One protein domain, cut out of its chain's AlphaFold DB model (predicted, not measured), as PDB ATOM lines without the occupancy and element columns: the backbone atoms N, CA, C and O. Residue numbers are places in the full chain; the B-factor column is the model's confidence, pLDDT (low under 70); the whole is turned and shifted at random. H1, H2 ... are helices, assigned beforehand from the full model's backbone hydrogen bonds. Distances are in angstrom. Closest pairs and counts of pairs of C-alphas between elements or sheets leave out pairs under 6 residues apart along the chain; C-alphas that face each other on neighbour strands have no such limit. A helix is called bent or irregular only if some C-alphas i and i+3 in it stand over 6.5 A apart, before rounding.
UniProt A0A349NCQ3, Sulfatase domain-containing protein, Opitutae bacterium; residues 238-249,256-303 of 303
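What this domain is: This is residues 238 to 249 and 256 to 303 of the 303 residues of the protein "Sulfatase domain-containing protein" of Opitutae bacterium (UniProt A0A349NCQ3). Two helices of equal residue count, H3 and H4, run opposite ways side by side but not clearly touching, like the arms of a loose, open U, with residues 278 to 282 as its turn. The short helix H1 packs on H3, the short helix H2 lies away from the other three, and a tail, residues 295 to 303, runs on from H4 to the end of the long axis opposite the turn. The printed part has 60 residues, with four named helices in the order H1, H2, H3, H4 and no named strand; the class is all helix. The whole is loose, with a radius of gyration of the C-alphas of 13.3 A, and flat, with spans of 44 by 24 by 13 A.

Where its parts are: H3, residues 266 to 277, measures 16.5 A from first to last C-alpha and begins at C-alpha 266, (-42.924, 6.791, 54.528). H4, residues 283 to 294, measures 16.7 A and ends at C-alpha 294, (-56.274, 6.673, 42.748). H1, residues 239 to 242, begins at C-alpha 239, (-44.004, 18.325, 60.740). H1 is neither bent nor irregular, but only just: C-alphas 239 and 242 are 6.0 A apart. H2, residues 257 to 260, measures 5.1 A.

How they stand to each other: H3 and H4 are close but not clearly touching, their closest C-alphas being those of Val 268 and Val 289, 8.0 A apart. They run opposite ways at a shallow tilt of 30 degrees. H1 and H3 touch; the closest C-alphas are those of Glu 240 and Ala 271, 5.0 A apart, and H3 takes part with residues 267 to 272 alone. H1 and H4 are only just apart, at 8.3 A. H2 is apart from H1, H3 and H4. In H3 and H4 every O i to N i+4 pair is within hydrogen-bond range. H1 and H2 are too short for such a pair; of their single O i to N i+3 pairs, that of H1 is within range and that of H2 is not.

The domain as a whole: The two C-alphas farthest apart are those of Gly 279 and Asp 303, the chain's last residue, at 44.7 A. Residues 250 to 255 are cut out, and C-alphas 249 and 256 are 16.4 A apart across the cut. The link from H1 to H2 crosses this cut, while the links from H2 to H3 and from H3 to H4 are tight, 5 residues each. The mean pLDDT of the printed part is 73.9, with 25 residues under 70: 246 to 249, 256 to 263 and 291 to 303.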
ATOM      1  N   PHE A 238     -45.881  17.064  64.229       91.62
ATOM      2  CA  PHE A 238     -46.313  16.310  63.039       91.62
ATOM      3  C   PHE A 238     -45.823  16.983  61.746       91.62
ATOM      4  O   PHE A 238     -46.519  17.080  60.731       91.62
ATOM      5  N   GLY A 239     -44.603  17.516  61.797       92.12
ATOM      6  CA  GLY A 239     -44.004  18.325  60.740       92.12
ATOM      7  C   GLY A 239     -43.762  17.579  59.428       92.12
ATOM      8  O   GLY A 239     -43.687  18.202  58.365       92.12
ATOM      9  N   GLU A 240     -43.698  16.252  59.491       89.38
ATOM     10  CA  GLU A 240     -43.508  15.334  58.365       89.38
ATOM     11  C   GLU A 240     -44.612  15.495  57.318       89.38
ATOM     12  O   GLU A 240     -44.393  15.238  56.133       89.38
ATOM     13  N   VAL A 241     -45.770  16.042  57.716       88.94
ATOM     14  CA  VAL A 241     -46.851  16.416  56.803       88.94
ATOM     15  C   VAL A 241     -46.337  17.275  55.637       88.94
ATOM     16  O   VAL A 241     -46.753  17.071  54.498       88.94
ATOM     17  N   PHE A 242     -45.368  18.171  55.857       89.94
ATOM     18  CA  PHE A 242     -44.787  19.014  54.801       89.94
ATOM     19  C   PHE A 242     -43.822  18.280  53.861       89.94
ATOM     20  O   PHE A 242     -43.636  18.690  52.708       89.94
ATOM     21  N   ASP A 243     -43.222  17.192  54.331       87.56
ATOM     22  CA  ASP A 243     -42.348  16.325  53.537       87.56
ATOM     23  C   ASP A 243     -43.154  15.236  52.798       87.56
ATOM     24  O   ASP A 243     -42.687  14.648  51.825       87.56
ATOM     25  N   SER A 244     -44.415  15.053  53.187       81.81
ATOM     26  CA  SER A 244     -45.317  14.021  52.681       81.81
ATOM     27  C   SER A 244     -46.183  14.421  51.476       81.81
ATOM     28  O   SER A 244     -47.029  13.640  51.050       81.81
ATOM     29  N   TYR A 245     -46.061  15.637  50.932       76.75
ATOM     30  CA  TYR A 245     -46.945  16.068  49.843       76.75
ATOM     31  C   TYR A 245     -46.525  15.467  48.489       76.75
ATOM     32  O   TYR A 245     -45.416  15.741  48.015       76.75
ATOM     33  N   PRO A 246     -47.404  14.698  47.813       67.69
ATOM     34  CA  PRO A 246     -47.113  14.177  46.489       67.69
ATOM     35  C   PRO A 246     -47.111  15.284  45.443       67.69
ATOM     36  O   PRO A 246     -47.820  16.288  45.539       67.69
ATOM     37  N   ARG A 247     -46.299  15.076  44.410       68.31
ATOM     38  CA  ARG A 247     -46.105  16.044  43.341       68.31
ATOM     39  C   ARG A 247     -46.984  15.722  42.138       68.31
ATOM     40  O   ARG A 247     -46.952  14.608  41.632       68.31
ATOM     41  N   TYR A 248     -47.699  16.733  41.647       66.50
ATOM     42  CA  TYR A 248     -48.663  16.592  40.546       66.50
ATOM     43  C   TYR A 248     -48.206  17.197  39.205       66.50
ATOM     44  O   TYR A 248     -48.899  17.043  38.201       66.50
ATOM     45  N   SER A 249     -47.069  17.899  39.167       63.72
ATOM     46  CA  SER A 249     -46.504  18.511  37.952       63.72
ATOM     47  C   SER A 249     -45.168  17.878  37.567       63.72
ATOM     48  O   SER A 249     -44.536  17.228  38.394       63.72
ATOM     49  N   GLY A 256     -30.520  14.599  37.700       57.47
ATOM     50  CA  GLY A 256     -30.692  14.326  39.136       57.47
ATOM     51  C   GLY A 256     -31.889  15.008  39.817       57.47
ATOM     52  O   GLY A 256     -32.357  14.528  40.847       57.47
ATOM     53  N   PHE A 257     -32.455  16.072  39.240       59.00
ATOM     54  CA  PHE A 257     -33.552  16.840  39.855       59.00
ATOM     55  C   PHE A 257     -34.889  16.074  39.856       59.00
ATOM     56  O   PHE A 257     -35.699  16.193  40.776       59.00
ATOM     57  N   ASN A 258     -35.104  15.230  38.843       59.56
ATOM     58  CA  ASN A 258     -36.261  14.332  38.762       59.56
ATOM     59  C   ASN A 258     -36.169  13.163  39.760       59.56
ATOM     60  O   ASN A 258     -37.188  12.580  40.119       59.56
ATOM     61  N   GLU A 259     -34.958  12.809  40.194       60.59
ATOM     62  CA  GLU A 259     -34.717  11.755  41.183       60.59
ATOM     63  C   GLU A 259     -34.806  12.308  42.604       60.59
ATOM     64  O   GLU A 259     -35.477  11.712  43.444       60.59
ATOM     65  N   SER A 260     -34.227  13.488  42.852       58.62
ATOM     66  CA  SER A 260     -34.351  14.187  44.132       58.62
ATOM     67  C   SER A 260     -35.792  14.594  44.426       58.62
ATOM     68  O   SER A 260     -36.203  14.559  45.574       58.62
ATOM     69  N   GLY A 261     -36.595  14.909  43.405       59.19
ATOM     70  CA  GLY A 261     -38.016  15.236  43.547       59.19
ATOM     71  C   GLY A 261     -38.961  14.043  43.744       59.19
ATOM     72  O   GLY A 261     -40.176  14.259  43.751       59.19
ATOM     73  N   ARG A 262     -38.455  12.804  43.868       64.69
ATOM     74  CA  ARG A 262     -39.312  11.626  44.073       64.69
ATOM     75  C   ARG A 262     -39.968  11.664  45.448       64.69
ATOM     76  O   ARG A 262     -39.330  11.899  46.466       64.69
ATOM     77  N   TYR A 263     -41.267  11.413  45.438       69.88
ATOM     78  CA  TYR A 263     -42.102  11.306  46.621       69.88
ATOM     79  C   TYR A 263     -41.757  10.052  47.434       69.88
ATOM     80  O   TYR A 263     -41.651   8.965  46.861       69.88
ATOM     81  N   ASN A 264     -41.639  10.202  48.756       77.94
ATOM     82  CA  ASN A 264     -41.422   9.096  49.681       77.94
ATOM     83  C   ASN A 264     -42.691   8.859  50.535       77.94
ATOM     84  O   ASN A 264     -43.040   9.718  51.346       77.94
ATOM     85  N   PRO A 265     -43.386   7.715  50.373       79.75
ATOM     86  CA  PRO A 265     -44.614   7.420  51.109       79.75
ATOM     87  C   PRO A 265     -44.408   7.215  52.617       79.75
ATOM     88  O   PRO A 265     -45.382   7.330  53.358       79.75
ATOM     89  N   GLU A 266     -43.184   6.959  53.091       85.88
ATOM     90  CA  GLU A 266     -42.924   6.791  54.528       85.88
ATOM     91  C   GLU A 266     -43.237   8.069  55.319       85.88
ATOM     92  O   GLU A 266     -43.818   7.978  56.396       85.88
ATOM     93  N   PHE A 267     -43.000   9.258  54.750       87.12
ATOM     94  CA  PHE A 267     -43.349  10.522  55.415       87.12
ATOM     95  C   PHE A 267     -44.856  10.710  55.595       87.12
ATOM     96  O   PHE A 267     -45.281  11.401  56.513       87.12
ATOM     97  N   VAL A 268     -45.686  10.102  54.740       85.00
ATOM     98  CA  VAL A 268     -47.144  10.118  54.939       85.00
ATOM     99  C   VAL A 268     -47.525   9.269  56.132       85.00
ATOM    100  O   VAL A 268     -48.344   9.682  56.947       85.00
ATOM    101  N   LYS A 269     -46.953   8.067  56.208       86.94
ATOM    102  CA  LYS A 269     -47.217   7.146  57.305       86.94
ATOM    103  C   LYS A 269     -46.804   7.783  58.629       86.94
ATOM    104  O   LYS A 269     -47.622   7.849  59.535       86.94
ATOM    105  N   GLU A 270     -45.591   8.324  58.688       90.88
ATOM    106  CA  GLU A 270     -45.065   9.009  59.869       90.88
ATOM    107  C   GLU A 270     -45.925  10.216  60.268       90.88
ATOM    108  O   GLU A 270     -46.314  10.332  61.428       90.88
ATOM    109  N   ALA A 271     -46.320  11.064  59.308       89.12
ATOM    110  CA  ALA A 271     -47.201  12.199  59.579       89.12
ATOM    111  C   ALA A 271     -48.557  11.760  60.157       89.12
ATOM    112  O   ALA A 271     -49.006  12.326  61.152       89.12
ATOM    113  N   LEU A 272     -49.206  10.751  59.563       90.06
ATOM    114  CA  LEU A 272     -50.492  10.229  60.043       90.06
ATOM    115  C   LEU A 272     -50.371   9.579  61.426       90.06
ATOM    116  O   LEU A 272     -51.236   9.795  62.275       90.06
ATOM    117  N   ASP A 273     -49.308   8.808  61.661       91.94
ATOM    118  CA  ASP A 273     -49.049   8.165  62.950       91.94
ATOM    119  C   ASP A 273     -48.844   9.228  64.047       91.94
ATOM    120  O   ASP A 273     -49.495   9.162  65.094       91.94
ATOM    121  N   ASN A 274     -48.037  10.262  63.784       92.94
ATOM    122  CA  ASN A 274     -47.800  11.370  64.718       92.94
ATOM    123  C   ASN A 274     -49.072  12.186  64.984       92.94
ATOM    124  O   ASN A 274     -49.400  12.469  66.136       92.94
ATOM    125  N   MET A 275     -49.836  12.519  63.942       92.00
ATOM    126  CA  MET A 275     -51.123  13.202  64.092       92.00
ATOM    127  C   MET A 275     -52.094  12.404  64.963       92.00
ATOM    128  O   MET A 275     -52.708  12.963  65.873       92.00
ATOM    129  N   LYS A 276     -52.187  11.088  64.744       92.62
ATOM    130  CA  LYS A 276     -53.033  10.196  65.541       92.62
ATOM    131  C   LYS A 276     -52.595  10.145  67.004       92.62
ATOM    132  O   LYS A 276     -53.451  10.193  67.885       92.62
ATOM    133  N   LEU A 277     -51.288  10.063  67.273       94.00
ATOM    134  CA  LEU A 277     -50.743  10.094  68.637       94.00
ATOM    135  C   LEU A 277     -51.075  11.403  69.365       94.00
ATOM    136  O   LEU A 277     -51.304  11.390  70.572       94.00
ATOM    137  N   LEU A 278     -51.139  12.512  68.629       93.31
ATOM    138  CA  LEU A 278     -51.473  13.838  69.147       93.31
ATOM    139  C   LEU A 278     -52.984  14.130  69.174       93.31
ATOM    140  O   LEU A 278     -53.381  15.201  69.629       93.31
ATOM    141  N   GLY A 279     -53.832  13.212  68.697       92.81
ATOM    142  CA  GLY A 279     -55.282  13.419  68.605       92.81
ATOM    143  C   GLY A 279     -55.691  14.493  67.589       92.81
ATOM    144  O   GLY A 279     -56.721  15.142  67.763       92.81
ATOM    145  N   ILE A 280     -54.877  14.715  66.555       89.06
ATOM    146  CA  ILE A 280     -55.105  15.716  65.511       89.06
ATOM    147  C   ILE A 280     -55.755  15.045  64.303       89.06
ATOM    148  O   ILE A 280     -55.182  14.137  63.706       89.06
ATOM    149  N   GLU A 281     -56.914  15.548  63.889       87.25
ATOM    150  CA  GLU A 281     -57.582  15.127  62.657       87.25
ATOM    151  C   GLU A 281     -57.382  16.174  61.553       87.25
ATOM    152  O   GLU A 281     -57.593  17.370  61.759       87.25
ATOM    153  N   ASN A 282     -56.995  15.736  60.348       85.38
ATOM    154  CA  ASN A 282     -56.950  16.597  59.160       85.38
ATOM    155  C   ASN A 282     -57.560  15.866  57.951       85.38
ATOM    156  O   ASN A 282     -56.831  15.321  57.114       85.38
ATOM    157  N   PRO A 283     -58.899  15.885  57.814       85.56
ATOM    158  CA  PRO A 283     -59.601  15.192  56.732       85.56
ATOM    159  C   PRO A 283     -59.167  15.654  55.334       85.56
ATOM    160  O   PRO A 283     -59.184  14.879  54.379       85.56
ATOM    161  N   ALA A 284     -58.743  16.916  55.194       82.12
ATOM    162  CA  ALA A 284     -58.242  17.443  53.928       82.12
ATOM    163  C   ALA A 284     -56.905  16.800  53.532       82.12
ATOM    164  O   ALA A 284     -56.673  16.533  52.350       82.12
ATOM    165  N   TYR A 285     -56.028  16.542  54.504       83.31
ATOM    166  CA  TYR A 285     -54.781  15.822  54.274       83.31
ATOM    167  C   TYR A 285     -55.048  14.357  53.903       83.31
ATOM    168  O   TYR A 285     -54.585  13.902  52.855       83.31
ATOM    169  N   GLU A 286     -55.882  13.654  54.672       82.06
ATOM    170  CA  GLU A 286     -56.267  12.263  54.386       82.06
ATOM    171  C   GLU A 286     -56.927  12.110  53.007       82.06
ATOM    172  O   GLU A 286     -56.552  11.237  52.219       82.06
ATOM    173  N   GLY A 287     -57.856  13.009  52.664       79.50
ATOM    174  CA  GLY A 287     -58.523  13.026  51.363       79.50
ATOM    175  C   GLY A 287     -57.551  13.231  50.197       79.50
ATOM    176  O   GLY A 287     -57.679  12.574  49.162       79.50
ATOM    177  N   ARG A 288     -56.528  14.083  50.359       76.00
ATOM    178  CA  ARG A 288     -55.464  14.261  49.350       76.00
ATOM    179  C   ARG A 288     -54.611  13.009  49.186       76.00
ATOM    180  O   ARG A 288     -54.291  12.646  48.052       76.00
ATOM    181  N   VAL A 289     -54.248  12.350  50.287       74.38
ATOM    182  CA  VAL A 289     -53.497  11.086  50.255       74.38
ATOM    183  C   VAL A 289     -54.299  10.013  49.514       74.38
ATOM    184  O   VAL A 289     -53.749   9.317  48.657       74.38
ATOM    185  N   PHE A 290     -55.602   9.909  49.786       72.31
ATOM    186  CA  PHE A 290     -56.496   8.979  49.096       72.31
ATOM    187  C   PHE A 290     -56.600   9.279  47.594       72.31
ATOM    188  O   PHE A 290     -56.408   8.382  46.772       72.31
ATOM    189  N   TYR A 291     -56.826  10.546  47.223       67.00
ATOM    190  CA  TYR A 291     -56.898  10.970  45.823       67.00
ATOM    191  C   TYR A 291     -55.631  10.590  45.043       67.00
ATOM    192  O   TYR A 291     -55.724  10.053  43.939       67.00
ATOM    193  N   ASN A 292     -54.449  10.779  45.635       63.91
ATOM    194  CA  ASN A 292     -53.185  10.439  44.988       63.91
ATOM    195  C   ASN A 292     -53.025   8.932  44.717       63.91
ATOM    196  O   ASN A 292     -52.531   8.556  43.659       63.91
ATOM    197  N   LYS A 293     -53.489   8.056  45.623       63.66
ATOM    198  CA  LYS A 293     -53.472   6.594  45.398       63.66
ATOM    199  C   LYS A 293     -54.314   6.168  44.188       63.66
ATOM    200  O   LYS A 293     -54.065   5.110  43.622       63.66
ATOM    201  N   SER A 294     -55.309   6.974  43.814       56.19
ATOM    202  CA  SER A 294     -56.274   6.673  42.748       56.19
ATOM    203  C   SER A 294     -55.936   7.279  41.378       56.19
ATOM    204  O   SER A 294     -56.572   6.926  40.386       56.19
ATOM    205  N   GLN A 295     -54.952   8.182  41.291       52.81
ATOM    206  CA  GLN A 295     -54.571   8.817  40.027       52.81
ATOM    207  C   GLN A 295     -53.633   7.903  39.216       52.81
ATOM    208  O   GLN A 295     -52.552   7.567  39.704       52.81
ATOM    209  N   PRO A 296     -53.966   7.529  37.962       48.78
ATOM    210  CA  PRO A 296     -52.982   6.932  37.067       48.78
ATOM    211  C   PRO A 296     -51.864   7.947  36.804       48.78
ATOM    212  O   PRO A 296     -52.131   9.145  36.688       48.78
ATOM    213  N   SER A 297     -50.615   7.479  36.709       52.12
ATOM    214  CA  SER A 297     -49.448   8.323  36.430       52.12
ATOM    215  C   SER A 297     -49.733   9.226  35.230       52.12
ATOM    216  O   SER A 297     -49.828   8.749  34.096       52.12
ATOM    217  N   ARG A 298     -49.918  10.527  35.471       45.31
ATOM    218  CA  ARG A 298     -50.184  11.481  34.395       45.31
ATOM    219  C   ARG A 298     -48.935  11.516  33.506       45.31
ATOM    220  O   ARG A 298     -47.844  11.731  34.042       45.31
ATOM    221  N   PRO A 299     -49.046  11.276  32.187       41.03
ATOM    222  CA  PRO A 299     -47.895  11.405  31.308       41.03
ATOM    223  C   PRO A 299     -47.354  12.838  31.406       41.03
ATOM    224  O   PRO A 299     -48.140  13.766  31.639       41.03
ATOM    225  N   PRO A 300     -46.030  13.032  31.277       43.84
ATOM    226  CA  PRO A 300     -45.431  14.351  31.383       43.84
ATOM    227  C   PRO A 300     -46.124  15.333  30.430       43.84
ATOM    228  O   PRO A 300     -46.429  14.989  29.285       43.84
ATOM    229  N   SER A 301     -46.418  16.542  30.920       41.19
ATOM    230  CA  SER A 301     -46.923  17.625  30.074       41.19
ATOM    231  C   SER A 301     -45.924  17.854  28.945       41.19
ATOM    232  O   SER A 301     -44.740  18.028  29.229       41.19
ATOM    233  N   ARG A 302     -46.401  17.805  27.697       39.00
ATOM    234  CA  ARG A 302     -45.577  18.047  26.507       39.00
ATOM    235  C   ARG A 302     -44.889  19.411  26.614       39.00
ATOM    236  O   ARG A 302     -45.529  20.362  27.065       39.00
ATOM    237  N   ASP A 303     -43.612  19.404  26.239       47.06
ATOM    238  CA  ASP A 303     -42.648  20.510  26.276       47.06
ATOM    239  C   ASP A 303     -43.133  21.797  25.592       47.06
ATOM    240  O   ASP A 303     -43.845  21.697  24.562       47.06
TER     241      ASP A 303